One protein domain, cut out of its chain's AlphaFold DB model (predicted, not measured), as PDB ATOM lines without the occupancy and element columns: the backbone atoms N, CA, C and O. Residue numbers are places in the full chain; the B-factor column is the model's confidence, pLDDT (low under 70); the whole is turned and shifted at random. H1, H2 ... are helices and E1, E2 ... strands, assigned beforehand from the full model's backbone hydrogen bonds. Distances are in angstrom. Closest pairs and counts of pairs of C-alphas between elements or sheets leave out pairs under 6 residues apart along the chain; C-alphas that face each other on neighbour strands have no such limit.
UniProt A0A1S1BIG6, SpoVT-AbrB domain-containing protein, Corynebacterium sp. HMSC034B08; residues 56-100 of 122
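AT A GLANCE: This is residues 56 to 100 of the 122 residues of the protein "SpoVT-AbrB domain-containing protein" of Corynebacterium sp. HMSC034B08 (UniProt A0A1S1BIG6). A two-stranded hairpin, E1 and E2, and a single helix, H1, follow one another along a rod, with no core between them; the hairpin makes one end and H1 reaches toward the other. The turn of the hairpin, residues 65 to 70, stands free, and so do residues 78 to 85, of which 79 to 85 belong to H1. The printed part has 45 residues, with two named strands and one named helix in the order E1, E2, H1; the sheet, E1 - E2, is antiparallel and the class is mixed, helices and strands. The whole is extended, with a radius of gyration of the C-alphas of 16.8 A and spans of 51 by 17 by 12 A.

IN THESE COORDINATES: Begin at Ile 56 and go on to C-alpha 61 at (253.628, 174.592, 258.695), where strand E1, residues 61 to 66, begins; it is 15.4 A long from first to last C-alpha. Strand E2, residues 69 to 74, covers 16.6 A. Then find C-alpha 79 at (247.676, 160.062, 261.067); from there helix H1, residues 79 to 92, runs 20.0 A to C-alpha 92 at (227.677, 160.586, 260.189).

HOW THE PARTS SIT: Look first at E1 and E2, a hairpin of antiparallel neighbours with 154 degrees between their directions. The C-alphas of Val 61 and Pro 74 face each other at 4.3 A. N 62 and O 73 are within hydrogen-bond range at 2.8 A, and so are N 71 and O 64 at 2.9 A. E1 and H1 are apart, with no C-alpha of the one within 8 A of the other. In H1 every O i to N i+4 pair is within hydrogen-bond range.

THE WHOLE: The two farthest C-alphas, those of Pro 67 and Ile 100, are 52.8 A apart. The printed part has no cut, and the links E1 to E2 and E2 to H1 are tight. The mean pLDDT of the printed part is 80.3; look for values under 70 at residues 76 to 82 and 96 to 100 of this model.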
ATOM      1  N   ILE A  56     259.214 172.460 251.229       86.06
ATOM      2  CA  ILE A  56     258.613 171.764 252.365       86.06
ATOM      3  C   ILE A  56     257.646 170.706 251.823       86.06
ATOM      4  O   ILE A  56     256.840 171.006 250.942       86.06
ATOM      5  N   ALA A  57     257.759 169.470 252.316       83.06
ATOM      6  CA  ALA A  57     256.943 168.348 251.852       83.06
ATOM      7  C   ALA A  57     255.485 168.419 252.340       83.06
ATOM      8  O   ALA A  57     254.584 167.986 251.627       83.06
ATOM      9  N   SER A  58     255.254 168.978 253.533       84.50
ATOM     10  CA  SER A  58     253.910 169.135 254.101       84.50
ATOM     11  C   SER A  58     253.131 170.280 253.445       84.50
ATOM     12  O   SER A  58     253.705 171.287 253.020       84.50
ATOM     13  N   GLY A  59     251.802 170.138 253.406       85.06
ATOM     14  CA  GLY A  59     250.873 171.198 253.009       85.06
ATOM     15  C   GLY A  59     250.666 172.281 254.077       85.06
ATOM     16  O   GLY A  59     250.112 173.333 253.761       85.06
ATOM     17  N   ALA A  60     251.120 172.047 255.314       87.44
ATOM     18  CA  ALA A  60     250.984 172.968 256.437       87.44
ATOM     19  C   ALA A  60     252.297 173.116 257.223       87.44
ATOM     20  O   ALA A  60     253.150 172.225 257.253       87.44
ATOM     21  N   VAL A  61     252.469 174.277 257.855       91.38
ATOM     22  CA  VAL A  61     253.628 174.592 258.695       91.38
ATOM     23  C   VAL A  61     253.196 175.390 259.913       91.38
ATOM     24  O   VAL A  61     252.346 176.276 259.817       91.38
ATOM     25  N   SER A  62     253.873 175.144 261.027       91.62
ATOM     26  CA  SER A  62     253.874 176.046 262.170       91.62
ATOM     27  C   SER A  62     254.946 177.121 261.967       91.62
ATOM     28  O   SER A  62     256.017 176.857 261.406       91.62
ATOM     29  N   ILE A  63     254.643 178.350 262.391       93.44
ATOM     30  CA  ILE A  63     255.549 179.501 262.307       93.44
ATOM     31  C   ILE A  63     255.817 180.012 263.720       93.44
ATOM     32  O   ILE A  63     254.885 180.348 264.448       93.44
ATOM     33  N   GLU A  64     257.092 180.120 264.077       93.50
ATOM     34  CA  GLU A  64     257.553 180.675 265.347       93.50
ATOM     35  C   GLU A  64     258.484 181.868 265.100       93.50
ATOM     36  O   GLU A  64     259.354 181.823 264.227       93.50
ATOM     37  N   ALA A  65     258.291 182.950 265.857       94.06
ATOM     38  CA  ALA A  65     259.178 184.105 265.814       94.06
ATOM     39  C   ALA A  65     260.384 183.870 266.731       94.06
ATOM     40  O   ALA A  65     260.221 183.635 267.927       94.06
ATOM     41  N   VAL A  66     261.585 183.986 266.171       93.69
ATOM     42  CA  VAL A  66     262.867 183.877 266.880       93.69
ATOM     43  C   VAL A  66     263.661 185.180 266.704       93.69
ATOM     44  O   VAL A  66     263.350 185.953 265.792       93.69
ATOM     45  N   PRO A  67     264.666 185.484 267.548       91.69
ATOM     46  CA  PRO A  67     265.408 186.749 267.467       91.69
ATOM     47  C   PRO A  67     265.985 187.063 266.075       91.69
ATOM     48  O   PRO A  67     266.029 188.220 265.664       91.69
ATOM     49  N   GLU A  68     266.396 186.035 265.339       87.88
ATOM     50  CA  GLU A  68     266.994 186.118 264.009       87.88
ATOM     51  C   GLU A  68     265.990 186.036 262.841       87.88
ATOM     52  O   GLU A  68     266.397 186.183 261.687       87.88
ATOM     53  N   GLY A  69     264.689 185.833 263.099       91.19
ATOM     54  CA  GLY A  69     263.671 185.775 262.046       91.19
ATOM     55  C   GLY A  69     262.483 184.856 262.338       91.19
ATOM     56  O   GLY A  69     261.885 184.895 263.410       91.19
ATOM     57  N   LEU A  70     262.095 184.065 261.335       93.19
ATOM     58  CA  LEU A  70     260.971 183.131 261.410       93.19
ATOM     59  C   LEU A  70     261.472 181.698 261.249       93.19
ATOM     60  O   LEU A  70     262.142 181.384 260.264       93.19
ATOM     61  N   LEU A  71     261.093 180.833 262.185       90.50
ATOM     62  CA  LEU A  71     261.305 179.396 262.106       90.50
ATOM     63  C   LEU A  71     260.035 178.732 261.565       90.50
ATOM     64  O   LEU A  71     258.960 178.871 262.148       90.50
ATOM     65  N   LEU A  72     260.168 178.013 260.450       91.75
ATOM     66  CA  LEU A  72     259.089 177.229 259.853       91.75
ATOM     67  C   LEU A  72     259.330 175.754 260.168       91.75
ATOM     68  O   LEU A  72     260.380 175.216 259.819       91.75
ATOM     69  N   ARG A  73     258.353 175.097 260.797       87.50
ATOM     70  CA  ARG A  73     258.388 173.651 261.057       87.50
ATOM     71  C   ARG A  73     257.204 172.986 260.354       87.50
ATOM     72  O   ARG A  73     256.078 173.428 260.589       87.50
ATOM     73  N   PRO A  74     257.424 171.968 259.498       88.31
ATOM     74  CA  PRO A  74     256.333 171.217 258.886       88.31
ATOM     75  C   PRO A  74     255.384 170.701 259.961       88.31
ATOM     76  O   PRO A  74     255.835 170.137 260.956       88.31
ATOM     77  N   GLU A  75     254.087 170.902 259.767       86.75
ATOM     78  CA  GLU A  75     253.110 170.125 260.518       86.75
ATOM     79  C   GLU A  75     253.070 168.758 259.847       86.75
ATOM     80  O   GLU A  75     252.701 168.647 258.673       86.75
ATOM     81  N   GLU A  76     253.554 167.731 260.542       69.94
ATOM     82  CA  GLU A  76     253.286 166.365 260.113       69.94
ATOM     83  C   GLU A  76     251.772 166.177 260.135       69.94
ATOM     84  O   GLU A  76     251.094 166.587 261.081       69.94
ATOM     85  N   GLU A  77     251.228 165.608 259.063       60.44
ATOM     86  CA  GLU A  77     249.836 165.199 259.071       60.44
ATOM     87  C   GLU A  77     249.729 164.071 260.101       60.44
ATOM     88  O   GLU A  77     250.182 162.949 259.870       60.44
ATOM     89  N   ASP A  78     249.227 164.401 261.293       62.88
ATOM     90  CA  ASP A  78     249.014 163.420 262.346       62.88
ATOM     91  C   ASP A  78     248.025 162.387 261.798       62.88
ATOM     92  O   ASP A  78     246.845 162.681 261.577       62.88
ATOM     93  N   PHE A  79     248.509 161.171 261.531       60.72
ATOM     94  CA  PHE A  79     247.676 160.062 261.067       60.72
ATOM     95  C   PHE A  79     246.458 159.857 261.983       60.72
ATOM     96  O   PHE A  79     245.389 159.475 261.514       60.72
ATOM     97  N   GLY A  80     246.579 160.163 263.275       63.72
ATOM     98  CA  GLY A  80     245.484 160.177 264.233       63.72
ATOM     99  C   GLY A  80     244.417 161.230 263.929       63.72
ATOM    100  O   GLY A  80     243.236 160.932 264.090       63.72
ATOM    101  N   LEU A  81     244.778 162.412 263.420       64.62
ATOM    102  CA  LEU A  81     243.815 163.426 262.969       64.62
ATOM    103  C   LEU A  81     243.073 162.980 261.701       64.62
ATOM    104  O   LEU A  81     241.865 163.191 261.585       64.62
ATOM    105  N   VAL A  82     243.770 162.323 260.769       69.50
ATOM    106  CA  VAL A  82     243.155 161.730 259.567       69.50
ATOM    107  C   VAL A  82     242.179 160.622 259.958       69.50
ATOM    108  O   VAL A  82     241.034 160.613 259.507       69.50
ATOM    109  N   VAL A  83     242.594 159.729 260.861       75.75
ATOM    110  CA  VAL A  83     241.744 158.661 261.402       75.75
ATOM    111  C   VAL A  83     240.558 159.236 262.178       75.75
ATOM    112  O   VAL A  83     239.452 158.711 262.065       75.75
ATOM    113  N   ALA A  84     240.742 160.318 262.936       76.12
ATOM    114  CA  ALA A  84     239.659 160.979 263.659       76.12
ATOM    115  C   ALA A  84     238.607 161.557 262.701       76.12
ATOM    116  O   ALA A  84     237.423 161.263 262.860       76.12
ATOM    117  N   ARG A  85     239.031 162.285 261.658       76.00
ATOM    118  CA  ARG A  85     238.128 162.799 260.612       76.00
ATOM    119  C   ARG A  85     237.407 161.674 259.876       76.00
ATOM    120  O   ARG A  85     236.210 161.765 259.627       76.00
ATOM    121  N   LEU A  86     238.124 160.596 259.557       79.62
ATOM    122  CA  LEU A  86     237.535 159.421 258.919       79.62
ATOM    123  C   LEU A  86     236.471 158.770 259.814       79.62
ATOM    124  O   LEU A  86     235.414 158.396 259.317       79.62
ATOM    125  N   ARG A  87     236.710 158.673 261.127       79.62
ATOM    126  CA  ARG A  87     235.733 158.138 262.089       79.62
ATOM    127  C   ARG A  87     234.501 159.025 262.237       79.62
ATOM    128  O   ARG A  87     233.397 158.498 262.318       79.62
ATOM    129  N   GLU A  88     234.666 160.347 262.263       83.62
ATOM    130  CA  GLU A  88     233.534 161.285 262.286       83.62
ATOM    131  C   GLU A  88     232.664 161.131 261.038       83.62
ATOM    132  O   GLU A  88     231.449 160.975 261.152       83.62
ATOM    133  N   PHE A  89     233.294 161.063 259.864       82.44
ATOM    134  CA  PHE A  89     232.607 160.803 258.603       82.44
ATOM    135  C   PHE A  89     231.885 159.446 258.611       82.44
ATOM    136  O   PHE A  89     230.713 159.356 258.256       82.44
ATOM    137  N   GLN A  90     232.548 158.377 259.066       83.12
ATOM    138  CA  GLN A  90     231.931 157.051 259.164       83.12
ATOM    139  C   GLN A  90     230.708 157.055 260.082       83.12
ATOM    140  O   GLN A  90     229.696 156.445 259.751       83.12
ATOM    141  N   LYS A  91     230.770 157.773 261.203       84.75
ATOM    142  CA  LYS A  91     229.649 157.911 262.132       84.75
ATOM    143  C   LYS A  91     228.471 158.668 261.520       84.75
ATOM    144  O   LYS A  91     227.336 158.222 261.644       84.75
ATOM    145  N   GLU A  92     228.725 159.790 260.846       87.12
ATOM    146  CA  GLU A  92     227.677 160.586 260.189       87.12
ATOM    147  C   GLU A  92     226.966 159.802 259.074       87.12
ATOM    148  O   GLU A  92     225.759 159.943 258.875       87.12
ATOM    149  N   HIS A  93     227.697 158.918 258.397       81.12
ATOM    150  CA  HIS A  93     227.195 158.124 257.280       81.12
ATOM    151  C   HIS A  93     226.802 156.679 257.648       81.12
ATOM    152  O   HIS A  93     226.487 155.898 256.752       81.12
ATOM    153  N   ASN A  94     226.770 156.316 258.939       81.88
ATOM    154  CA  ASN A  94     226.482 154.955 259.435       81.88
ATOM    155  C   ASN A  94     227.409 153.853 258.872       81.88
ATOM    156  O   ASN A  94     227.018 152.695 258.744       81.88
ATOM    157  N   LEU A  95     228.655 154.203 258.562       79.00
ATOM    158  CA  LEU A  95     229.714 153.325 258.055       79.00
ATOM    159  C   LEU A  95     230.672 152.869 259.170       79.00
ATOM    160  O   LEU A  95     231.835 152.564 258.910       79.00
ATOM    161  N   GLU A  96     230.218 152.849 260.427       69.25
ATOM    162  CA  GLU A  96     231.057 152.500 261.588       69.25
ATOM    163  C   GLU A  96     231.636 151.074 261.509       69.25
ATOM    164  O   GLU A  96     232.658 150.787 262.130       69.25
ATOM    165  N   GLN A  97     231.019 150.189 260.717       68.69
ATOM    166  CA  GLN A  97     231.484 148.817 260.468       68.69
ATOM    167  C   GLN A  97     232.594 148.734 259.398       68.69
ATOM    168  O   GLN A  97     233.127 147.656 259.147       68.69
ATOM    169  N   GLY A  98     232.982 149.868 258.803       61.88
ATOM    170  CA  GLY A  98     233.919 149.938 257.683       61.88
ATOM    171  C   GLY A  98     233.235 149.791 256.317       61.88
ATOM    172  O   GLY A  98     232.078 149.403 256.217       61.88
ATOM    173  N   LEU A  99     233.974 150.117 255.251       62.03
ATOM    174  CA  LEU A  99     233.561 149.972 253.841       62.03
ATOM    175  C   LEU A  99     233.909 148.587 253.271       62.03
ATOM    176  O   LEU A  99     234.079 148.436 252.064       62.03
ATOM    177  N   ILE A 100     234.114 147.596 254.140       57.81
ATOM    178  CA  ILE A 100     234.495 146.254 253.713       57.81
ATOM    179  C   ILE A 100     233.216 145.576 253.225       57.81
ATOM    180  O   ILE A 100     232.536 144.884 253.977       57.81
TER     181      ILE A 100